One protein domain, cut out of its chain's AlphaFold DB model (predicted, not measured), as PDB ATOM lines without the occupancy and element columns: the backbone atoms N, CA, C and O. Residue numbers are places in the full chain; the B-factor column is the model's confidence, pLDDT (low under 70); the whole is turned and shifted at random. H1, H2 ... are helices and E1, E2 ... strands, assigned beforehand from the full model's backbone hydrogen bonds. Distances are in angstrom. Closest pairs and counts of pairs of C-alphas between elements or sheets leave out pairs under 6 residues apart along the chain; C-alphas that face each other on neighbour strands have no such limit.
ATOM      1  N   HIS A 246      25.571 -24.400   2.370       84.69
ATOM      2  CA  HIS A 246      24.804 -25.537   1.892       84.69
ATOM      3  C   HIS A 246      25.760 -26.649   1.497       84.69
ATOM      4  O   HIS A 246      26.611 -26.467   0.626       84.69
ATOM      5  N   ARG A 247      25.640 -27.808   2.143       85.25
ATOM      6  CA  ARG A 247      26.476 -28.976   1.848       85.25
ATOM      7  C   ARG A 247      25.728 -29.946   0.947       85.25
ATOM      8  O   ARG A 247      24.533 -30.168   1.120       85.25
ATOM      9  N   TYR A 248      26.441 -30.547   0.006       85.62
ATOM     10  CA  TYR A 248      25.902 -31.539  -0.914       85.62
ATOM     11  C   TYR A 248      26.911 -32.667  -1.153       85.62
ATOM     12  O   TYR A 248      28.120 -32.518  -0.948       85.62
ATOM     13  N   CYS A 249      26.412 -33.825  -1.576       84.31
ATOM     14  CA  CYS A 249      27.248 -34.957  -1.950       84.31
ATOM     15  C   CYS A 249      28.037 -34.633  -3.226       84.31
ATOM     16  O   CYS A 249      27.439 -34.378  -4.269       84.31
ATOM     17  N   ALA A 250      29.365 -34.728  -3.182       80.75
ATOM     18  CA  ALA A 250      30.239 -34.418  -4.319       80.75
ATOM     19  C   ALA A 250      30.038 -35.345  -5.537       80.75
ATOM     20  O   ALA A 250      30.504 -35.041  -6.632       80.75
ATOM     21  N   PHE A 251      29.358 -36.484  -5.357       80.44
ATOM     22  CA  PHE A 251      29.157 -37.493  -6.403       80.44
ATOM     23  C   PHE A 251      27.812 -37.367  -7.120       80.44
ATOM     24  O   PHE A 251      27.758 -37.470  -8.341       80.44
ATOM     25  N   CYS A 252      26.728 -37.176  -6.366       82.25
ATOM     26  CA  CYS A 252      25.362 -37.161  -6.907       82.25
ATOM     27  C   CYS A 252      24.658 -35.808  -6.759       82.25
ATOM     28  O   CYS A 252      23.495 -35.685  -7.130       82.25
ATOM     29  N   LEU A 253      25.341 -34.808  -6.191       80.31
ATOM     30  CA  LEU A 253      24.852 -33.443  -5.976       80.31
ATOM     31  C   LEU A 253      23.625 -33.319  -5.058       80.31
ATOM     32  O   LEU A 253      23.077 -32.232  -4.901       80.31
ATOM     33  N   SER A 254      23.208 -34.402  -4.398       82.56
ATOM     34  CA  SER A 254      22.102 -34.364  -3.440       82.56
ATOM     35  C   SER A 254      22.467 -33.546  -2.200       82.56
ATOM     36  O   SER A 254      23.548 -33.719  -1.629       82.56
ATOM     37  N   VAL A 255      21.551 -32.669  -1.789       84.50
ATOM     38  CA  VAL A 255      21.699 -31.795  -0.619       84.50
ATOM     39  C   VAL A 255      21.765 -32.626   0.662       84.50
ATOM     40  O   VAL A 255      21.026 -33.596   0.826       84.50
ATOM     41  N   ILE A 256      22.660 -32.238   1.571       85.00
ATOM     42  CA  ILE A 256      22.874 -32.889   2.862       85.00
ATOM     43  C   ILE A 256      22.384 -31.962   3.970       85.00
ATOM     44  O   ILE A 256      23.071 -31.023   4.369       85.00
ATOM     45  N   SER A 257      21.193 -32.253   4.487       75.19
ATOM     46  CA  SER A 257      20.540 -31.432   5.513       75.19
ATOM     47  C   SER A 257      21.182 -31.569   6.900       75.19
ATOM     48  O   SER A 257      21.079 -30.651   7.709       75.19
ATOM     49  N   GLN A 258      21.843 -32.698   7.201       70.25
ATOM     50  CA  GLN A 258      22.463 -32.970   8.508       70.25
ATOM     51  C   GLN A 258      23.865 -33.596   8.377       70.25
ATOM     52  O   GLN A 258      24.071 -34.777   8.651       70.25
ATOM     53  N   PRO A 259      24.880 -32.810   7.992       62.19
ATOM     54  CA  PRO A 259      26.209 -33.336   7.678       62.19
ATOM     55  C   PRO A 259      26.965 -33.914   8.886       62.19
ATOM     56  O   PRO A 259      27.922 -34.650   8.688       62.19
ATOM     57  N   LYS A 260      26.576 -33.574  10.127       62.78
ATOM     58  CA  LYS A 260      27.249 -34.056  11.353       62.78
ATOM     59  C   LYS A 260      26.779 -35.447  11.805       62.78
ATOM     60  O   LYS A 260      27.494 -36.105  12.547       62.78
ATOM     61  N   THR A 261      25.591 -35.885  11.393       66.50
ATOM     62  CA  THR A 261      24.980 -37.156  11.832       66.50
ATOM     63  C   THR A 261      24.868 -38.178  10.708       66.50
ATOM     64  O   THR A 261      24.624 -39.353  10.967       66.50
ATOM     65  N   GLN A 262      25.052 -37.744   9.463       72.94
ATOM     66  CA  GLN A 262      24.827 -38.556   8.283       72.94
ATOM     67  C   GLN A 262      26.143 -39.101   7.717       72.94
ATOM     68  O   GLN A 262      26.928 -38.363   7.126       72.94
ATOM     69  N   THR A 263      26.369 -40.404   7.895       80.50
ATOM     70  CA  THR A 263      27.563 -41.110   7.404       80.50
ATOM     71  C   THR A 263      27.478 -41.436   5.921       80.50
ATOM     72  O   THR A 263      28.489 -41.379   5.233       80.50
ATOM     73  N   ASP A 264      26.279 -41.707   5.409       85.88
ATOM     74  CA  ASP A 264      26.054 -42.128   4.028       85.88
ATOM     75  C   ASP A 264      25.114 -41.173   3.294       85.88
ATOM     76  O   ASP A 264      24.191 -40.586   3.869       85.88
ATOM     77  N   CYS A 265      25.343 -41.018   1.991       83.38
ATOM     78  CA  CYS A 265      24.528 -40.168   1.137       83.38
ATOM     79  C   CYS A 265      23.037 -40.569   1.213       83.38
ATOM     80  O   CYS A 265      22.726 -41.734   0.964       83.38
ATOM     81  N   PRO A 266      22.105 -39.625   1.479       83.50
ATOM     82  CA  PRO A 266      20.670 -39.923   1.592       83.50
ATOM     83  C   PRO A 266      20.058 -40.392   0.275       83.50
ATOM     84  O   PRO A 266      18.973 -40.966   0.257       83.50
ATOM     85  N   ASN A 267      20.729 -40.103  -0.840       83.12
ATOM     86  CA  ASN A 267      20.301 -40.558  -2.142       83.12
ATOM     87  C   ASN A 267      20.511 -42.073  -2.242       83.12
ATOM     88  O   ASN A 267      21.649 -42.548  -2.313       83.12
ATOM     89  N   ALA A 268      19.397 -42.804  -2.296       82.88
ATOM     90  CA  ALA A 268      19.359 -44.258  -2.397       82.88
ATOM     91  C   ALA A 268      20.112 -44.809  -3.624       82.88
ATOM     92  O   ALA A 268      20.572 -45.945  -3.591       82.88
ATOM     93  N   GLY A 269      20.280 -44.009  -4.685       83.06
ATOM     94  CA  GLY A 269      21.073 -44.376  -5.863       83.06
ATOM     95  C   GLY A 269      22.578 -44.103  -5.735       83.06
ATOM     96  O   GLY A 269      23.345 -44.514  -6.600       83.06
ATOM     97  N   CYS A 270      23.015 -43.399  -4.687       86.12
ATOM     98  CA  CYS A 270      24.415 -43.029  -4.475       86.12
ATOM     99  C   CYS A 270      25.052 -43.846  -3.346       86.12
ATOM    100  O   CYS A 270      26.089 -44.468  -3.567       86.12
ATOM    101  N   LEU A 271      24.453 -43.804  -2.143       84.06
ATOM    102  CA  LEU A 271      24.915 -44.490  -0.920       84.06
ATOM    103  C   LEU A 271      26.426 -44.346  -0.632       84.06
ATOM    104  O   LEU A 271      27.041 -45.194   0.011       84.06
ATOM    105  N   LYS A 272      27.056 -43.279  -1.138       84.06
ATOM    106  CA  LYS A 272      28.471 -42.990  -0.900       84.06
ATOM    107  C   LYS A 272      28.666 -42.554   0.546       84.06
ATOM    108  O   LYS A 272      27.969 -41.656   1.013       84.06
ATOM    109  N   ASP A 273      29.687 -43.124   1.169       84.88
ATOM    110  CA  ASP A 273      30.215 -42.704   2.463       84.88
ATOM    111  C   ASP A 273      30.690 -41.238   2.403       84.88
ATOM    112  O   ASP A 273      31.625 -40.895   1.667       84.88
ATOM    113  N   LEU A 274      30.005 -40.378   3.155       83.19
ATOM    114  CA  LEU A 274      30.231 -38.938   3.266       83.19
ATOM    115  C   LEU A 274      31.351 -38.583   4.251       83.19
ATOM    116  O   LEU A 274      31.790 -37.434   4.266       83.19
ATOM    117  N   THR A 275      31.834 -39.541   5.051       80.06
ATOM    118  CA  THR A 275      32.943 -39.322   5.995       80.06
ATOM    119  C   THR A 275      34.300 -39.253   5.292       80.06
ATOM    120  O   THR A 275      35.273 -38.731   5.839       80.06
ATOM    121  N   LYS A 276      34.377 -39.737   4.046       79.56
ATOM    122  CA  LYS A 276      35.601 -39.709   3.239       79.56
ATOM    123  C   LYS A 276      35.968 -38.289   2.807       79.56
ATOM    124  O   LYS A 276      35.120 -37.480   2.430       79.56
ATOM    125  N   LYS A 277      37.277 -38.016   2.766       72.19
ATOM    126  CA  LYS A 277      37.835 -36.757   2.248       72.19
ATOM    127  C   LYS A 277      37.295 -36.488   0.835       72.19
ATOM    128  O   LYS A 277      37.289 -37.382  -0.008       72.19
ATOM    129  N   ASN A 278      36.834 -35.259   0.590       72.00
ATOM    130  CA  ASN A 278      36.210 -34.797  -0.662       72.00
ATOM    131  C   ASN A 278      34.860 -35.448  -1.035       72.00
ATOM    132  O   ASN A 278      34.386 -35.242  -2.150       72.00
ATOM    133  N   ALA A 279      34.212 -36.209  -0.143       77.69
ATOM    134  CA  ALA A 279      32.873 -36.752  -0.402       77.69
ATOM    135  C   ALA A 279      31.756 -35.703  -0.266       77.69
ATOM    136  O   ALA A 279      30.684 -35.842  -0.864       77.69
ATOM    137  N   LEU A 280      32.024 -34.640   0.495       76.88
ATOM    138  CA  LEU A 280      31.166 -33.474   0.644       76.88
ATOM    139  C   LEU A 280      31.746 -32.292  -0.123       76.88
ATOM    140  O   LEU A 280      32.946 -32.022  -0.089       76.88
ATOM    141  N   SER A 281      30.867 -31.569  -0.795       80.81
ATOM    142  CA  SER A 281      31.145 -30.259  -1.369       80.81
ATOM    143  C   SER A 281      30.141 -29.257  -0.811       80.81
ATOM    144  O   SER A 281      29.158 -29.637  -0.170       80.81
ATOM    145  N   TYR A 282      30.409 -27.968  -0.990       81.12
ATOM    146  CA  TYR A 282      29.543 -26.926  -0.462       81.12
ATOM    147  C   TYR A 282      29.380 -25.778  -1.450       81.12
ATOM    148  O   TYR A 282      30.207 -25.572  -2.339       81.12
ATOM    149  N   PHE A 283      28.289 -25.042  -1.293       84.19
ATOM    150  CA  PHE A 283      28.139 -23.710  -1.855       84.19
ATOM    151  C   PHE A 283      27.796 -22.744  -0.725       84.19
ATOM    152  O   PHE A 283      27.191 -23.127   0.281       84.19
ATOM    153  N   ILE A 284      28.234 -21.504  -0.875       82.38
ATOM    154  CA  ILE A 284      27.965 -20.444   0.087       82.38
ATOM    155  C   ILE A 284      26.870 -19.576  -0.497       82.38
ATOM    156  O   ILE A 284      27.032 -19.025  -1.581       82.38
ATOM    157  N   GLU A 285      25.775 -19.443   0.230       86.25
ATOM    158  CA  GLU A 285      24.770 -18.426  -0.019       86.25
ATOM    159  C   GLU A 285      25.092 -17.201   0.835       86.25
ATOM    160  O   GLU A 285      25.346 -17.289   2.044       86.25
ATOM    161  N   VAL A 286      25.049 -16.045   0.184       83.50
ATOM    162  CA  VAL A 286      25.038 -14.750   0.845       83.50
ATOM    163  C   VAL A 286      23.626 -14.190   0.662       83.50
ATOM    164  O   VAL A 286      23.259 -13.806  -0.452       83.50
ATOM    165  N   PRO A 287      22.818 -14.141   1.730       84.50
ATOM    166  CA  PRO A 287      21.411 -13.800   1.669       84.50
ATOM    167  C   PRO A 287      21.154 -12.480   0.945       84.50
ATOM    168  O   PRO A 287      21.664 -11.416   1.315       84.50
ATOM    169  N   ILE A 288      20.360 -12.564  -0.120       89.06
ATOM    170  CA  ILE A 288      20.050 -11.426  -0.990       89.06
ATOM    171  C   ILE A 288      19.203 -10.398  -0.234       89.06
ATOM    172  O   ILE A 288      19.422  -9.199  -0.379       89.06
ATOM    173  N   LEU A 289      18.276 -10.851   0.616       88.94
ATOM    174  CA  LEU A 289      17.364  -9.974   1.351       88.94
ATOM    175  C   LEU A 289      18.112  -8.972   2.244       88.94
ATOM    176  O   LEU A 289      17.780  -7.792   2.250       88.94
ATOM    177  N   GLN A 290      19.147  -9.418   2.952       82.69
ATOM    178  CA  GLN A 290      19.969  -8.581   3.827       82.69
ATOM    179  C   GLN A 290      20.771  -7.564   3.011       82.69
ATOM    180  O   GLN A 290      20.859  -6.400   3.391       82.69
ATOM    181  N   GLN A 291      21.311  -7.972   1.860       86.69
ATOM    182  CA  GLN A 291      22.001  -7.048   0.957       86.69
ATOM    183  C   GLN A 291      21.045  -5.993   0.391       86.69
ATOM    184  O   GLN A 291      21.393  -4.817   0.342       86.69
ATOM    185  N   LEU A 292      19.822  -6.387   0.025       90.06
ATOM    186  CA  LEU A 292      18.785  -5.446  -0.392       90.06
ATOM    187  C   LEU A 292      18.439  -4.484   0.746       90.06
ATOM    188  O   LEU A 292      18.447  -3.282   0.526       90.06
ATOM    189  N   GLN A 293      18.228  -4.958   1.976       87.25
ATOM    190  CA  GLN A 293      17.986  -4.080   3.130       87.25
ATOM    191  C   GLN A 293      19.096  -3.029   3.309       87.25
ATOM    192  O   GLN A 293      18.787  -1.867   3.566       87.25
ATOM    193  N   LEU A 294      20.364  -3.410   3.111       79.56
ATOM    194  CA  LEU A 294      21.504  -2.482   3.131       79.56
ATOM    195  C   LEU A 294      21.503  -1.495   1.957       79.56
ATOM    196  O   LEU A 294      22.010  -0.389   2.084       79.56
ATOM    197  N   PHE A 295      20.974  -1.872   0.797       86.62
ATOM    198  CA  PHE A 295      20.849  -0.943  -0.325       86.62
ATOM    199  C   PHE A 295      19.715   0.051  -0.080       86.62
ATOM    200  O   PHE A 295      19.912   1.252  -0.229       86.62
ATOM    201  N   PHE A 296      18.555  -0.428   0.375       87.88
ATOM    202  CA  PHE A 296      17.394   0.407   0.693       87.88
ATOM    203  C   PHE A 296      17.597   1.298   1.931       87.88
ATOM    204  O   PHE A 296      16.843   2.252   2.103       87.88
ATOM    205  N   SER A 297      18.602   1.033   2.775       83.06
ATOM    206  CA  SER A 297      18.982   1.935   3.871       83.06
ATOM    207  C   SER A 297      19.793   3.149   3.406       83.06
ATOM    208  O   SER A 297      19.887   4.126   4.152       83.06
ATOM    209  N   ARG A 298      20.357   3.120   2.188       84.06
ATOM    210  CA  ARG A 298      21.098   4.250   1.614       84.06
ATOM    211  C   ARG A 298      20.126   5.391   1.264       84.06
ATOM    212  O   ARG A 298      19.083   5.133   0.648       84.06
ATOM    213  N   PRO A 299      20.441   6.658   1.590       79.75
ATOM    214  CA  PRO A 299      19.684   7.819   1.143       79.75
ATOM    215  C   PRO A 299      19.527   7.806  -0.379       79.75
ATOM    216  O   PRO A 299      20.450   7.448  -1.107       79.75
ATOM    217  N   SER A 300      18.358   8.206  -0.877       85.81
ATOM    218  CA  SER A 300      18.006   8.263  -2.308       85.81
ATOM    219  C   SER A 300      17.998   6.938  -3.090       85.81
ATOM    220  O   SER A 300      17.541   6.938  -4.228       85.81
ATOM    221  N   PHE A 301      18.376   5.788  -2.514       90.31
ATOM    222  CA  PHE A 301      18.406   4.525  -3.272       90.31
ATOM    223  C   PHE A 301      17.034   4.122  -3.824       90.31
ATOM    224  O   PHE A 301      16.915   3.721  -4.980       90.31
ATOM    225  N   TYR A 302      15.969   4.291  -3.028       92.75
ATOM    226  CA  TYR A 302      14.609   4.075  -3.525       92.75
ATOM    227  C   TYR A 302      14.293   5.011  -4.700       92.75
ATOM    228  O   TYR A 302      13.704   4.588  -5.684       92.75
ATOM    229  N   GLU A 303      14.713   6.275  -4.641       92.25
ATOM    230  CA  GLU A 303      14.480   7.248  -5.714       92.25
ATOM    231  C   GLU A 303      15.280   6.936  -6.982       92.25
ATOM    232  O   GLU A 303      14.799   7.251  -8.077       92.25
ATOM    233  N   ASP A 304      16.456   6.323  -6.824       92.50
ATOM    234  CA  ASP A 304      17.335   5.862  -7.895       92.50
ATOM    235  C   ASP A 304      16.734   4.680  -8.657       92.50
ATOM    236  O   ASP A 304      16.772   4.675  -9.885       92.50
ATOM    237  N   ILE A 305      16.120   3.707  -7.973       94.19
ATOM    238  CA  ILE A 305      15.410   2.604  -8.652       94.19
ATOM    239  C   ILE A 305      14.100   3.075  -9.310       94.19
ATOM    240  O   ILE A 305      13.538   2.395 -10.161       94.19
ATOM    241  N   GLN A 306      13.607   4.274  -8.986       94.38
ATOM    242  CA  GLN A 306      12.507   4.880  -9.745       94.38
ATOM    243  C   GLN A 306      12.976   5.496 -11.077       94.38
ATOM    244  O   GLN A 306      12.166   6.106 -11.779       94.38
ATOM    245  N   TYR A 307      14.257   5.353 -11.449       92.69
ATOM    246  CA  TYR A 307      14.817   5.904 -12.684       92.69
ATOM    247  C   TYR A 307      14.005   5.515 -13.922       92.69
ATOM    248  O   TYR A 307      13.740   6.381 -14.752       92.69
ATOM    249  N   ARG A 308      13.505   4.273 -14.011       89.62
ATOM    250  CA  ARG A 308      12.686   3.820 -15.153       89.62
ATOM    251  C   ARG A 308      11.444   4.682 -15.428       89.62
ATOM    252  O   ARG A 308      11.037   4.795 -16.574       89.62
ATOM    253  N   PHE A 309      10.864   5.310 -14.400       89.62
ATOM    254  CA  PHE A 309       9.677   6.171 -14.529       89.62
ATOM    255  C   PHE A 309      10.018   7.649 -14.732       89.62
ATOM    256  O   PHE A 309       9.162   8.436 -15.124       89.62
ATOM    257  N   LYS A 310      11.255   8.038 -14.411       89.69
ATOM    258  CA  LYS A 310      11.766   9.410 -14.546       89.69
ATOM    259  C   LYS A 310      12.578   9.600 -15.829       89.69
ATOM    260  O   LYS A 310      12.897  10.732 -16.186       89.69
ATOM    261  N   ARG A 311      12.976   8.501 -16.475       91.19
ATOM    262  CA  ARG A 311      13.780   8.495 -17.694       91.19
ATOM    263  C   ARG A 311      12.977   9.102 -18.845       91.19
ATOM    264  O   ARG A 311      11.883   8.643 -19.152       91.19
ATOM    265  N   ASN A 312      13.587  10.071 -19.521       89.69
ATOM    266  CA  ASN A 312      13.115  10.585 -20.801       89.69
ATOM    267  C   ASN A 312      13.919   9.915 -21.914       89.69
ATOM    268  O   ASN A 312      15.152   9.967 -21.884       89.69
ATOM    269  N   LYS A 313      13.231   9.280 -22.865       90.94
ATOM    270  CA  LYS A 313      13.875   8.710 -24.053       90.94
ATOM    271  C   LYS A 313      14.372   9.830 -24.963       90.94
ATOM    272  O   LYS A 313      13.749  10.892 -25.012       90.94
ATOM    273  N   ARG A 314      15.466   9.593 -25.693       90.88
ATOM    274  CA  ARG A 314      15.900  10.518 -26.757       90.88
ATOM    275  C   ARG A 314      14.937  10.426 -27.935       90.88
ATOM    276  O   ARG A 314      14.512  11.449 -28.457       90.88
ATOM    277  N   ASN A 315      14.546   9.204 -28.291       92.12
ATOM    278  CA  ASN A 315      13.502   8.934 -29.271       92.12
ATOM    279  C   ASN A 315      12.568   7.823 -28.763       92.12
ATOM    280  O   ASN A 315      13.015   6.785 -28.279       92.12
ATOM    281  N   ASN A 316      11.256   8.042 -28.870       91.50
ATOM    282  CA  ASN A 316      10.242   7.113 -28.371       91.50
ATOM    283  C   ASN A 316      10.245   5.760 -29.093       91.50
ATOM    284  O   ASN A 316       9.954   4.750 -28.450       91.50
ATOM    285  N   GLU A 317      10.603   5.728 -30.376       93.88
ATOM    286  CA  GLU A 317      10.620   4.512 -31.203       93.88
ATOM    287  C   GLU A 317      11.911   3.696 -31.054       93.88
ATOM    288  O   GLU A 317      11.963   2.538 -31.465       93.88
ATOM    289  N   ASN A 318      12.949   4.275 -30.444       96.94
ATOM    290  CA  ASN A 318      14.258   3.641 -30.333       96.94
ATOM    291  C   ASN A 318      14.373   2.745 -29.096       96.94
ATOM    292  O   ASN A 318      13.715   2.965 -28.078       96.94
ATOM    293  N   ILE A 319      15.275   1.772 -29.155       97.56
ATOM    294  CA  ILE A 319      15.700   0.965 -28.010       97.56
ATOM    295  C   ILE A 319      16.948   1.617 -27.404       97.56
ATOM    296  O   ILE A 319      17.963   1.742 -28.085       97.56
ATOM    297  N   GLU A 320      16.889   2.045 -26.141       96.00
ATOM    298  CA  GLU A 320      17.993   2.790 -25.501       96.00
ATOM    299  C   GLU A 320      18.394   2.239 -24.114       96.00
ATOM    300  O   GLU A 320      19.445   2.584 -23.581       96.00
ATOM    301  N   ASP A 321      17.592   1.366 -23.497       95.56
ATOM    302  CA  ASP A 321      17.947   0.641 -22.265       95.56
ATOM    303  C   ASP A 321      17.196  -0.706 -22.202       95.56
ATOM    304  O   ASP A 321      16.326  -0.983 -23.028       95.56
ATOM    305  N   ILE A 322      17.473  -1.524 -21.182       94.88
ATOM    306  CA  ILE A 322      16.776  -2.794 -20.902       94.88
ATOM    307  C   ILE A 322      15.267  -2.609 -20.730       94.88
ATOM    308  O   ILE A 322      14.490  -3.521 -20.992       94.88
ATOM    309  N   TYR A 323      14.845  -1.414 -20.312       94.00
ATOM    310  CA  TYR A 323      13.437  -1.078 -20.120       94.00
ATOM    311  C   TYR A 323      12.635  -1.062 -21.419       94.00
ATOM    312  O   TYR A 323      11.419  -1.223 -21.363       94.00
ATOM    313  N   ASP A 324      13.314  -0.824 -22.545       95.50
ATOM    314  CA  ASP A 324      12.705  -0.777 -23.874       95.50
ATOM    315  C   ASP A 324      12.627  -2.176 -24.517       95.50
ATOM    316  O   ASP A 324      12.075  -2.330 -25.604       95.50
ATOM    317  N   GLY A 325      13.190  -3.199 -23.862       95.69
ATOM    318  CA  GLY A 325      13.147  -4.578 -24.330       95.69
ATOM    319  C   GLY A 325      11.758  -5.198 -24.178       95.69
ATOM    320  O   GLY A 325      11.053  -4.964 -23.189       95.69
ATOM    321  N   ASN A 326      11.367  -6.040 -25.134       96.00
ATOM    322  CA  ASN A 326      10.051  -6.683 -25.158       96.00
ATOM    323  C   ASN A 326       9.754  -7.454 -23.867       96.00
ATOM    324  O   ASN A 326       8.661  -7.328 -23.319       96.00
ATOM    325  N   LEU A 327      10.725  -8.209 -23.337       94.50
ATOM    326  CA  LEU A 327      10.523  -8.978 -22.105       94.50
ATOM    327  C   LEU A 327      10.250  -8.072 -20.904       94.50
ATOM    328  O   LEU A 327       9.386  -8.365 -20.074       94.50
ATOM    329  N   TYR A 328      10.966  -6.952 -20.815       94.88
ATOM    330  CA  TYR A 328      10.744  -5.986 -19.751       94.88
ATOM    331  C   TYR A 328       9.356  -5.345 -19.869       94.88
ATOM    332  O   TYR A 328       8.641  -5.213 -18.871       94.88
ATOM    333  N   HIS A 329       8.936  -5.008 -21.091       93.81
ATOM    334  CA  HIS A 329       7.602  -4.483 -21.371       93.81
ATOM    335  C   HIS A 329       6.485  -5.477 -21.040       93.81
ATOM    336  O   HIS A 329       5.505  -5.084 -20.406       93.81
ATOM    337  N   GLU A 330       6.639  -6.754 -21.388       93.81
ATOM    338  CA  GLU A 330       5.687  -7.820 -21.050       93.81
ATOM    339  C   GLU A 330       5.485  -7.918 -19.526       93.81
ATOM    340  O   GLU A 330       4.351  -7.946 -19.032       93.81
ATOM    341  N   LEU A 331       6.582  -7.869 -18.762       92.81
ATOM    342  CA  LEU A 331       6.552  -7.871 -17.298       92.81
ATOM    343  C   LEU A 331       5.977  -6.577 -16.698       92.81
ATOM    344  O   LEU A 331       5.483  -6.608 -15.568       92.81
ATOM    345  N   CYS A 332       6.018  -5.455 -17.421       91.25
ATOM    346  CA  CYS A 332       5.437  -4.178 -17.000       91.25
ATOM    347  C   CYS A 332       3.937  -4.068 -17.301       91.25
ATOM    348  O   CYS A 332       3.178  -3.643 -16.436       91.25
ATOM    349  N   GLN A 333       3.492  -4.425 -18.508       86.19
ATOM    350  CA  GLN A 333       2.104  -4.218 -18.949       86.19
ATOM    351  C   GLN A 333       1.130  -5.221 -18.320       86.19
ATOM    352  O   GLN A 333       0.003  -4.868 -17.967       86.19
ATOM    353  N   HIS A 334       1.563  -6.473 -18.162       73.31
ATOM    354  CA  HIS A 334       0.714  -7.576 -17.697       73.31
ATOM    355  C   HIS A 334       1.350  -8.390 -16.564       73.31
ATOM    356  O   HIS A 334       0.856  -9.464 -16.216       73.31
ATOM    357  N   GLY A 335       2.439  -7.889 -15.979       82.62
ATOM    358  CA  GLY A 335       3.250  -8.634 -15.028       82.62
ATOM    359  C   GLY A 335       3.546  -7.904 -13.723       82.62
ATOM    360  O   GLY A 335       2.960  -6.878 -13.365       82.62
ATOM    361  N   ILE A 336       4.485  -8.494 -12.987       90.62
ATOM    362  CA  ILE A 336       4.876  -8.078 -11.642       90.62
ATOM    363  C   ILE A 336       5.543  -6.692 -11.613       90.62
ATOM    364  O   ILE A 336       5.441  -6.001 -10.603       90.62
ATOM    365  N   LEU A 337       6.169  -6.237 -12.702       93.50
ATOM    366  CA  LEU A 337       6.896  -4.960 -12.742       93.50
ATOM    367  C   LEU A 337       5.995  -3.735 -12.958       93.50
ATOM    368  O   LEU A 337       6.477  -2.604 -12.858       93.50
ATOM    369  N   SER A 338       4.689  -3.947 -13.161       89.31
ATOM    370  CA  SER A 338       3.666  -2.888 -13.123       89.31
ATOM    371  C   SER A 338       3.678  -2.106 -11.802       89.31
ATOM    372  O   SER A 338       3.412  -0.905 -11.779       89.31
ATOM    373  N   SER A 339       4.028  -2.769 -10.695       91.62
ATOM    374  CA  SER A 339       4.241  -2.108  -9.409       91.62
ATOM    375  C   SER A 339       5.602  -1.420  -9.368       91.62
ATOM    376  O   SER A 339       6.637  -2.043  -9.612       91.62
ATOM    377  N   LYS A 340       5.604  -0.148  -8.961       89.81
ATOM    378  CA  LYS A 340       6.814   0.660  -8.743       89.81
ATOM    379  C   LYS A 340       7.752   0.120  -7.656       89.81
ATOM    380  O   LYS A 340       8.919   0.495  -7.614       89.81
ATOM    381  N   ASP A 341       7.226  -0.738  -6.782       91.19
ATOM    382  CA  ASP A 341       7.957  -1.318  -5.653       91.19
ATOM    383  C   ASP A 341       8.619  -2.655  -6.018       91.19
ATOM    384  O   ASP A 341       9.404  -3.194  -5.241       91.19
ATOM    385  N   ASN A 342       8.330  -3.182  -7.213       93.56
ATOM    386  CA  ASN A 342       8.924  -4.413  -7.710       93.56
ATOM    387  C   ASN A 342      10.132  -4.116  -8.602       93.56
ATOM    388  O   ASN A 342      10.081  -3.262  -9.496       93.56
ATOM    389  N   ILE A 343      11.192  -4.885  -8.363       94.44
ATOM    390  CA  ILE A 343      12.476  -4.829  -9.062       94.44
ATOM    391  C   ILE A 343      12.726  -6.128  -9.833       94.44
ATOM    392  O   ILE A 343      12.144  -7.171  -9.528       94.44
ATOM    393  N   SER A 344      13.607  -6.065 -10.821       95.19
ATOM    394  CA  SER A 344      14.079  -7.200 -11.605       95.19
ATOM    395  C   SER A 344      15.603  -7.275 -11.575       95.19
ATOM    396  O   SER A 344      16.291  -6.297 -11.273       95.19
ATOM    397  N   PHE A 345      16.137  -8.457 -11.876       95.19
ATOM    398  CA  PHE A 345      17.571  -8.701 -11.828       95.19
ATOM    399  C   PHE A 345      18.105  -9.205 -13.161       95.19
ATOM    400  O   PHE A 345      17.494 -10.065 -13.792       95.19
ATOM    401  N   LEU A 346      19.292  -8.731 -13.528       95.00
ATOM    402  CA  LEU A 346      20.191  -9.459 -14.416       95.00
ATOM    403  C   LEU A 346      21.125 -10.312 -13.548       95.00
ATOM    404  O   LEU A 346      21.716  -9.816 -12.584       95.00
ATOM    405  N   MET A 347      21.229 -11.596 -13.883       93.75
ATOM    406  CA  MET A 347      22.051 -12.579 -13.180       93.75
ATOM    407  C   MET A 347      23.312 -12.886 -13.986       93.75
ATOM    408  O   MET A 347      23.237 -13.065 -15.199       93.75
ATOM    409  N   ASN A 348      24.451 -13.014 -13.311       93.12
ATOM    410  CA  ASN A 348      25.694 -13.471 -13.923       93.12
ATOM    411  C   ASN A 348      26.402 -14.483 -13.016       93.12
ATOM    412  O   ASN A 348      26.428 -14.331 -11.793       93.12
ATOM    413  N   THR A 349      26.993 -15.502 -13.628       89.50
ATOM    414  CA  THR A 349      27.958 -16.382 -12.978       89.50
ATOM    415  C   THR A 349      29.022 -16.769 -13.991       89.50
ATOM    416  O   THR A 349      28.696 -17.050 -15.144       89.50
ATOM    417  N   ASP A 350      30.279 -16.744 -13.564       85.56
ATOM    418  CA  ASP A 350      31.419 -17.072 -14.411       85.56
ATOM    419  C   ASP A 350      32.520 -17.742 -13.588       85.56
ATOM    420  O   ASP A 350      32.675 -17.466 -12.396       85.56
ATOM    421  N   GLY A 351      33.253 -18.657 -14.211       81.69
ATOM    422  CA  GLY A 351      34.263 -19.479 -13.566       81.69
ATOM    423  C   GLY A 351      35.632 -18.822 -13.596       81.69
ATOM    424  O   GLY A 351      36.258 -18.736 -14.645       81.69
ATOM    425  N   VAL A 352      36.155 -18.465 -12.427       78.81
ATOM    426  CA  VAL A 352      37.442 -17.779 -12.297       78.81
ATOM    427  C   VAL A 352      38.450 -18.686 -11.586       78.81
ATOM    428  O   VAL A 352      38.187 -19.136 -10.464       78.81
ATOM    429  N   PRO A 353      39.603 -19.017 -12.190       75.06
ATOM    430  CA  PRO A 353      40.647 -19.770 -11.504       75.06
ATOM    431  C   PRO A 353      41.264 -18.922 -10.381       75.06
ATOM    432  O   PRO A 353      41.620 -17.765 -10.579       75.06
ATOM    433  N   VAL A 354      41.401 -19.498  -9.183       68.38
ATOM    434  CA  VAL A 354      41.951 -18.763  -8.022       68.38
ATOM    435  C   VAL A 354      43.479 -18.715  -8.058       68.38
ATOM    436  O   VAL A 354      44.085 -17.720  -7.672       68.38
ATOM    437  N   PHE A 355      44.114 -19.790  -8.527       68.81
ATOM    438  CA  PHE A 355      45.568 -19.893  -8.649       68.81
ATOM    439  C   PHE A 355      45.942 -20.503  -9.994       68.81
ATOM    440  O   PHE A 355      45.319 -21.483 -10.412       68.81
ATOM    441  N   LYS A 356      47.022 -19.993 -10.602       58.41
ATOM    442  CA  LYS A 356      47.544 -20.414 -11.918       58.41
ATOM    443  C   LYS A 356      47.797 -21.924 -12.039       58.41
ATOM    444  O   LYS A 356      47.719 -22.478 -13.124       58.41
ATOM    445  N   SER A 357      48.091 -22.601 -10.928       58.81
ATOM    446  CA  SER A 357      48.390 -24.039 -10.882       58.81
ATOM    447  C   SER A 357      47.231 -24.917 -10.390       58.81
ATOM    448  O   SER A 357      47.357 -26.142 -10.375       58.81
ATOM    449  N   SER A 358      46.101 -24.333  -9.969       63.38
ATOM    450  CA  SER A 358      44.996 -25.094  -9.374       63.38
ATOM    451  C   SER A 358      43.917 -25.447 -10.399       63.38
ATOM    452  O   SER A 358      43.515 -24.616 -11.203       63.38
ATOM    453  N   LYS A 359      43.370 -26.668 -10.321       65.25
ATOM    454  CA  LYS A 359      42.189 -27.090 -11.108       65.25
ATOM    455  C   LYS A 359      40.858 -26.622 -10.493       65.25
ATOM    456  O   LYS A 359      39.810 -27.169 -10.830       65.25
ATOM    457  N   VAL A 360      40.914 -25.709  -9.524       68.50
ATOM    458  CA  VAL A 360      39.762 -25.234  -8.751       68.50
ATOM    459  C   VAL A 360      39.414 -23.833  -9.227       68.50
ATOM    460  O   VAL A 360      40.263 -22.943  -9.232       68.50
ATOM    461  N   SER A 361      38.152 -23.648  -9.592       77.12
ATOM    462  CA  SER A 361      37.605 -22.345  -9.956       77.12
ATOM    463  C   SER A 361      36.611 -21.898  -8.893       77.12
ATOM    464  O   SER A 361      35.883 -22.716  -8.319       77.12
ATOM    465  N   ILE A 362      36.569 -20.592  -8.658       81.25
ATOM    466  CA  ILE A 362      35.446 -19.947  -7.989       81.25
ATOM    467  C   ILE A 362      34.399 -19.564  -9.017       81.25
ATOM    468  O   ILE A 362      34.727 -19.111 -10.105       81.25
ATOM    469  N   TRP A 363      33.140 -19.726  -8.644       85.69
ATOM    470  CA  TRP A 363      31.995 -19.307  -9.436       85.69
ATOM    471  C   TRP A 363      31.134 -18.400  -8.564       85.69
ATOM    472  O   TRP A 363      30.269 -18.883  -7.820       85.69
ATOM    473  N   PRO A 364      31.428 -17.093  -8.541       87.56
ATOM    474  CA  PRO A 364      30.551 -16.128  -7.909       87.56
ATOM    475  C   PRO A 364      29.210 -16.057  -8.648       87.56
ATOM    476  O   PRO A 364      29.135 -16.202  -9.869       87.56
ATOM    477  N   LEU A 365      28.147 -15.822  -7.883       90.75
ATOM    478  CA  LEU A 365      26.811 -15.548  -8.391       90.75
ATOM    479  C   LEU A 365      26.472 -14.087  -8.102       90.75
ATOM    480  O   LEU A 365      26.308 -13.697  -6.941       90.75
ATOM    481  N   TYR A 366      26.362 -13.285  -9.153       93.25
ATOM    482  CA  TYR A 366      26.027 -11.870  -9.065       93.25
ATOM    483  C   TYR A 366      24.595 -11.597  -9.513       93.25
ATOM    484  O   TYR A 366      24.092 -12.221 -10.447       93.25
ATOM    485  N   PHE A 367      23.988 -10.583  -8.897       95.06
ATOM    486  CA  PHE A 367      22.782  -9.943  -9.418       95.06
ATOM    487  C   PHE A 367      22.975  -8.431  -9.503       95.06
ATOM    488  O   PHE A 367      23.589  -7.823  -8.624       95.06
ATOM    489  N   VAL A 368      22.406  -7.812 -10.533       95.44
ATOM    490  CA  VAL A 368      22.285  -6.351 -10.640       95.44
ATOM    491  C   VAL A 368      20.829  -5.958 -10.808       95.44
ATOM    492  O   VAL A 368      20.077  -6.655 -11.482       95.44
ATOM    493  N   ILE A 369      20.433  -4.857 -10.170       96.31
ATOM    494  CA  ILE A 369      19.053  -4.358 -10.191       96.31
ATOM    495  C   ILE A 369      18.835  -3.574 -11.479       96.31
ATOM    496  O   ILE A 369      19.438  -2.513 -11.664       96.31
ATOM    497  N   ASN A 370      17.964  -4.073 -12.353       96.00
ATOM    498  CA  ASN A 370      17.741  -3.454 -13.657       96.00
ATOM    499  C   ASN A 370      17.186  -2.041 -13.531       96.00
ATOM    500  O   ASN A 370      17.537  -1.203 -14.337       96.00
ATOM    501  N   GLU A 371      16.391  -1.747 -12.505       95.44
ATOM    502  CA  GLU A 371      15.712  -0.462 -12.295       95.44
ATOM    503  C   GLU A 371      16.647   0.726 -11.992       95.44
ATOM    504  O   GLU A 371      16.212   1.879 -12.000       95.44
ATOM    505  N   LEU A 372      17.938   0.475 -11.760       94.44
ATOM    506  CA  LEU A 372      18.955   1.521 -11.657       94.44
ATOM    507  C   LEU A 372      19.382   2.024 -13.043       94.44
ATOM    508  O   LEU A 372      19.457   1.261 -14.006       94.44
ATOM    509  N   GLN A 373      19.762   3.302 -13.133       93.06
ATOM    510  CA  GLN A 373      20.463   3.836 -14.309       93.06
ATOM    511  C   GLN A 373      21.721   3.004 -14.605       93.06
ATOM    512  O   GLN A 373      22.453   2.671 -13.675       93.06
ATOM    513  N   TYR A 374      22.015   2.725 -15.881       91.62
ATOM    514  CA  TYR A 374      23.104   1.834 -16.309       91.62
ATOM    515  C   TYR A 374      24.448   2.045 -15.577       91.62
ATOM    516  O   TYR A 374      25.043   1.085 -15.084       91.62
ATOM    517  N   SER A 375      24.903   3.294 -15.424       86.94
ATOM    518  CA  SER A 375      26.163   3.617 -14.732       86.94
ATOM    519  C   SER A 375      26.169   3.222 -13.249       86.94
ATOM    520  O   SER A 375      27.197   2.782 -12.736       86.94
ATOM    521  N   LYS A 376      25.022   3.340 -12.567       90.06
ATOM    522  CA  LYS A 376      24.824   2.873 -11.187       90.06
ATOM    523  C   LYS A 376      24.572   1.367 -11.139       90.06
ATOM    524  O   LYS A 376      25.087   0.712 -10.245       90.06
ATOM    525  N   ARG A 377      23.818   0.810 -12.092       92.44
ATOM    526  CA  ARG A 377      23.505  -0.627 -12.201       92.44
ATOM    527  C   ARG A 377      24.775  -1.474 -12.266       92.44
ATOM    528  O   ARG A 377      24.887  -2.474 -11.567       92.44
ATOM    529  N   MET A 378      25.733  -1.044 -13.086       90.38
ATOM    530  CA  MET A 378      26.990  -1.751 -13.335       90.38
ATOM    531  C   MET A 378      28.126  -1.369 -12.370       90.38
ATOM    532  O   MET A 378      29.258  -1.817 -12.553       90.38
ATOM    533  N   SER A 379      27.874  -0.545 -11.344       87.00
ATOM    534  CA  SER A 379      28.906  -0.200 -10.363       87.00
ATOM    535  C   SER A 379      29.109  -1.335  -9.351       87.00
ATOM    536  O   SER A 379      28.158  -1.966  -8.886       87.00
ATOM    537  N   ARG A 380      30.366  -1.592  -8.961       83.19
ATOM    538  CA  ARG A 380      30.731  -2.709  -8.060       83.19
ATOM    539  C   ARG A 380      29.947  -2.707  -6.737       83.19
ATOM    540  O   ARG A 380      29.634  -3.775  -6.215       83.19
ATOM    541  N   GLU A 381      29.629  -1.521  -6.219       81.44
ATOM    542  CA  GLU A 381      28.899  -1.270  -4.963       81.44
ATOM    543  C   GLU A 381      27.389  -1.570  -5.024       81.44
ATOM    544  O   GLU A 381      26.763  -1.731  -3.972       81.44
ATOM    545  N   ASN A 382      26.819  -1.656  -6.232       88.38
ATOM    546  CA  ASN A 382      25.408  -1.979  -6.486       88.38
ATOM    547  C   ASN A 382      25.213  -3.392  -7.050       88.38
ATOM    548  O   ASN A 382      24.084  -3.839  -7.245       88.38
ATOM    549  N   MET A 383      26.304  -4.125  -7.279       91.00
ATOM    550  CA  MET A 383      26.244  -5.539  -7.622       91.00
ATOM    551  C   MET A 383      26.054  -6.380  -6.356       91.00
ATOM    552  O   MET A 383      26.938  -6.444  -5.490       91.00
ATOM    553  N   LEU A 384      24.936  -7.090  -6.279       90.50
ATOM    554  CA  LEU A 384      24.680  -8.104  -5.262       90.50
ATOM    555  C   LEU A 384      25.608  -9.297  -5.493       90.50
ATOM    556  O   LEU A 384      25.940  -9.641  -6.627       90.50
ATOM    557  N   PHE A 385      26.036  -9.919  -4.406       87.75
ATOM    558  CA  PHE A 385      26.812 -11.149  -4.412       87.75
ATOM    559  C   PHE A 385      25.949 -12.185  -3.715       87.75
ATOM    560  O   PHE A 385      25.864 -12.168  -2.496       87.75
ATOM    561  N   ALA A 386      25.219 -13.003  -4.463       89.88
ATOM    562  CA  ALA A 386      24.237 -13.929  -3.899       89.88
ATOM    563  C   ALA A 386      24.847 -15.246  -3.438       89.88
ATOM    564  O   ALA A 386      24.288 -15.932  -2.584       89.88
ATOM    565  N   GLY A 387      25.998 -15.613  -3.986       86.88
ATOM    566  CA  GLY A 387      26.641 -16.841  -3.586       86.88
ATOM    567  C   GLY A 387      27.994 -17.049  -4.217       86.88
ATOM    568  O   GLY A 387      28.437 -16.293  -5.081       86.88
ATOM    569  N   LEU A 388      28.652 -18.092  -3.734       84.31
ATOM    570  CA  LEU A 388      29.971 -18.498  -4.163       84.31
ATOM    571  C   LEU A 388      30.040 -20.016  -4.167       84.31
ATOM    572  O   LEU A 388      29.843 -20.671  -3.138       84.31
ATOM    573  N   TRP A 389      30.333 -20.566  -5.336       83.00
ATOM    574  CA  TRP A 389      30.576 -21.986  -5.501       83.00
ATOM    575  C   TRP A 389      32.064 -22.240  -5.728       83.00
ATOM    576  O   TRP A 389      32.719 -21.543  -6.502       83.00
ATOM    577  N   PHE A 390      32.596 -23.237  -5.025       76.06
ATOM    578  CA  PHE A 390      33.971 -23.698  -5.160       76.06
ATOM    579  C   PHE A 390      33.946 -25.139  -5.618       76.06
ATOM    580  O   PHE A 390      33.464 -26.017  -4.899       76.06
ATOM    581  N   ALA A 391      34.509 -25.400  -6.786       67.56
ATOM    582  CA  ALA A 391      34.690 -26.766  -7.226       67.56
ATOM    583  C   ALA A 391      35.823 -26.879  -8.230       67.56
ATOM    584  O   ALA A 391      36.290 -25.906  -8.828       67.56
ATOM    585  N   LYS A 392      36.230 -28.127  -8.450       66.12
ATOM    586  CA  LYS A 392      36.936 -28.473  -9.672       66.12
ATOM    587  C   LYS A 392      36.034 -28.105 -10.847       66.12
ATOM    588  O   LYS A 392      34.852 -28.432 -10.810       66.12
ATOM    589  N   THR A 393      36.573 -27.442 -11.861       57.50
ATOM    590  CA  THR A 393      35.803 -27.022 -13.035       57.50
ATOM    591  C   THR A 393      35.068 -28.227 -13.637       57.50
ATOM    592  O   THR A 393      35.700 -29.175 -14.109       57.50
ATOM    593  N   ILE A 394      33.735 -28.214 -13.585       57.94
ATOM    594  CA  ILE A 394      32.879 -29.177 -14.283       57.94
ATOM    595  C   ILE A 394      32.379 -28.455 -15.532       57.94
ATOM    596  O   ILE A 394      31.732 -27.417 -15.425       57.94
ATOM    597  N   LYS A 395      32.720 -28.965 -16.720       54.12
ATOM    598  CA  LYS A 395      32.263 -28.376 -17.983       54.12
ATOM    599  C   LYS A 395      30.783 -28.736 -18.209       54.12
ATOM    600  O   LYS A 395      30.469 -29.908 -18.420       54.12
ATOM    601  N   GLY A 396      29.903 -27.731 -18.176       54.25
ATOM    602  CA  GLY A 396      28.497 -27.814 -18.598       54.25
ATOM    603  C   GLY A 396      27.469 -28.119 -17.498       54.25
ATOM    604  O   GLY A 396      27.789 -28.639 -16.430       54.25
ATOM    605  N   VAL A 397      26.200 -27.811 -17.784       53.06
ATOM    606  CA  VAL A 397      25.042 -28.204 -16.966       53.06
ATOM    607  C   VAL A 397      24.578 -29.585 -17.428       53.06
ATOM    608  O   VAL A 397      24.202 -29.758 -18.585       53.06
ATOM    609  N   LYS A 398      24.593 -30.584 -16.540       54.56
ATOM    610  CA  LYS A 398      23.959 -31.882 -16.808       54.56
ATOM    611  C   LYS A 398      22.535 -31.873 -16.260       54.56
ATOM    612  O   LYS A 398      22.352 -31.889 -15.047       54.56
ATOM    613  N   GLY A 399      21.549 -31.899 -17.154       66.88
ATOM    614  CA  GLY A 399      20.133 -32.030 -16.808       66.88
ATOM    615  C   GLY A 399      19.324 -30.747 -16.992       66.88
ATOM    616  O   GLY A 399      19.756 -29.810 -17.659       66.88
ATOM    617  N   PHE A 400      18.118 -30.737 -16.426       72.75
ATOM    618  CA  PHE A 400      17.196 -29.608 -16.501       72.75
ATOM    619  C   PHE A 400      17.790 -28.377 -15.804       72.75
ATOM    620  O   PHE A 400      18.303 -28.476 -14.688       72.75
ATOM    621  N   SER A 401      17.716 -27.214 -16.453       80.81
ATOM    622  CA  SER A 401      18.181 -25.969 -15.844       80.81
ATOM    623  C   SER A 401      17.230 -25.544 -14.728       80.81
ATOM    624  O   SER A 401      16.013 -25.525 -14.898       80.81
ATOM    625  N   TRP A 402      17.762 -25.121 -13.586       80.38
ATOM    626  CA  TRP A 402      16.926 -24.513 -12.544       80.38
ATOM    627  C   TRP A 402      16.304 -23.187 -12.999       80.38
ATOM    628  O   TRP A 402      15.257 -22.795 -12.486       80.38
ATOM    629  N   LEU A 403      16.890 -22.538 -14.012       85.94
ATOM    630  CA  LEU A 403      16.353 -21.305 -14.585       85.94
ATOM    631  C   LEU A 403      15.002 -21.521 -15.270       85.94
ATOM    632  O   LEU A 403      14.168 -20.626 -15.229       85.94
ATOM    633  N   SER A 404      14.723 -22.714 -15.805       85.62
ATOM    634  CA  SER A 404      13.420 -23.002 -16.421       85.62
ATOM    635  C   SER A 404      12.274 -23.183 -15.418       85.62
ATOM    636  O   SER A 404      11.123 -23.268 -15.835       85.62
ATOM    637  N   VAL A 405      12.549 -23.226 -14.107       88.44
ATOM    638  CA  VAL A 405      11.505 -23.250 -13.058       88.44
ATOM    639  C   VAL A 405      11.089 -21.832 -12.643       88.44
ATOM    640  O   VAL A 405      10.050 -21.635 -12.010       88.44
ATOM    641  N   LEU A 406      11.886 -20.816 -12.980       89.94
ATOM    642  CA  LEU A 406      11.624 -19.444 -12.571       89.94
ATOM    643  C   LEU A 406      10.410 -18.883 -13.322       89.94
ATOM    644  O   LEU A 406      10.463 -18.607 -14.515       89.94
ATOM    645  N   LYS A 407       9.320 -18.642 -12.584       89.06
ATOM    646  CA  LYS A 407       8.022 -18.195 -13.124       89.06
ATOM    647  C   LYS A 407       8.097 -16.985 -14.067       89.06
ATOM    648  O   LYS A 407       7.276 -16.880 -14.971       89.06
ATOM    649  N   TYR A 408       9.022 -16.057 -13.821       90.50
ATOM    650  CA  TYR A 408       9.141 -14.790 -14.556       90.50
ATOM    651  C   TYR A 408      10.423 -14.694 -15.395       90.50
ATOM    652  O   TYR A 408      10.856 -13.592 -15.717       90.50
ATOM    653  N   HIS A 409      11.052 -15.826 -15.719       91.81
ATOM    654  CA  HIS A 409      12.233 -15.867 -16.571       91.81
ATOM    655  C   HIS A 409      11.990 -16.809 -17.749       91.81
ATOM    656  O   HIS A 409      11.747 -18.002 -17.573       91.81
ATOM    657  N   ASP A 410      12.066 -16.256 -18.955       92.38
ATOM    658  CA  ASP A 410      12.091 -17.043 -20.179       92.38
ATOM    659  C   ASP A 410      13.525 -17.531 -20.412       92.38
ATOM    660  O   ASP A 410      14.436 -16.723 -20.564       92.38
ATOM    661  N   ILE A 411      13.744 -18.846 -20.426       90.31
ATOM    662  CA  ILE A 411      15.096 -19.406 -20.556       90.31
ATOM    663  C   ILE A 411      15.731 -19.134 -21.930       90.31
ATOM    664  O   ILE A 411      16.953 -19.135 -22.038       90.31
ATOM    665  N   ILE A 412      14.931 -18.909 -22.976       90.56
ATOM    666  CA  ILE A 412      15.425 -18.664 -24.335       90.56
ATOM    667  C   ILE A 412      15.622 -17.164 -24.533       90.56
ATOM    668  O   ILE A 412      16.737 -16.715 -24.777       90.56
ATOM    669  N   ARG A 413      14.549 -16.384 -24.381       94.75
ATOM    670  CA  ARG A 413      14.553 -14.932 -24.619       94.75
ATOM    671  C   ARG A 413      15.276 -14.160 -23.513       94.75
ATOM    672  O   ARG A 413      15.856 -13.109 -23.754       94.75
ATOM    673  N   GLY A 414      15.225 -14.674 -22.283       93.06
ATOM    674  CA  GLY A 414      15.797 -14.047 -21.091       93.06
ATOM    675  C   GLY A 414      17.260 -14.400 -20.829       93.06
ATOM    676  O   GLY A 414      17.848 -13.843 -19.901       93.06
ATOM    677  N   THR A 415      17.853 -15.305 -21.614       92.62
ATOM    678  CA  THR A 415      19.285 -15.624 -21.540       92.62
ATOM    679  C   THR A 415      20.041 -14.781 -22.560       92.62
ATOM    680  O   THR A 415      19.858 -14.924 -23.767       92.62
ATOM    681  N   ALA A 416      20.899 -13.887 -22.072       92.94
ATOM    682  CA  ALA A 416      21.659 -12.997 -22.937       92.94
ATOM    683  C   ALA A 416      22.778 -13.740 -23.685       92.94
ATOM    684  O   ALA A 416      23.500 -14.553 -23.102       92.94
TER     685      ALA A 416
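This is residues 246 to 416 of the 752 residues of a protein of Nematostella vectensis (UniProt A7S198). With little regular structure, an elongated body holds a curled antiparallel sheet, E1 E2 E5 E4 E3, between long link 250 to 279 at one end and helices H2 and H3 at the other. Along 171 printed residues, class mixed, come E1 E2 H1 H2 H3 H4 E3 E4 H5 E5 H6. It is loose, radius of gyration of the C-alphas 20.2 A, spanning 62 by 33 by 31 A.

Look at E4, residues 360 to 369, and its neighbour E5, residues 384 to 392: N 363 and O 389 are within hydrogen-bond range, 2.8 A. H1, residues 288 to 296, is on the sheet; closest to E5 are C-alphas 288 and 386, 5.7 A. Every helix over four residues has each O i to N i+4 pair within range.

E1, residues 246 to 249, begins at (24.804, -25.537, 1.892), and H6, residues 402 to 405, ends at (11.505, -23.250, -13.058).

The printed part has no cut; pLDDT is under 70 at, among others, residues 391 to 399.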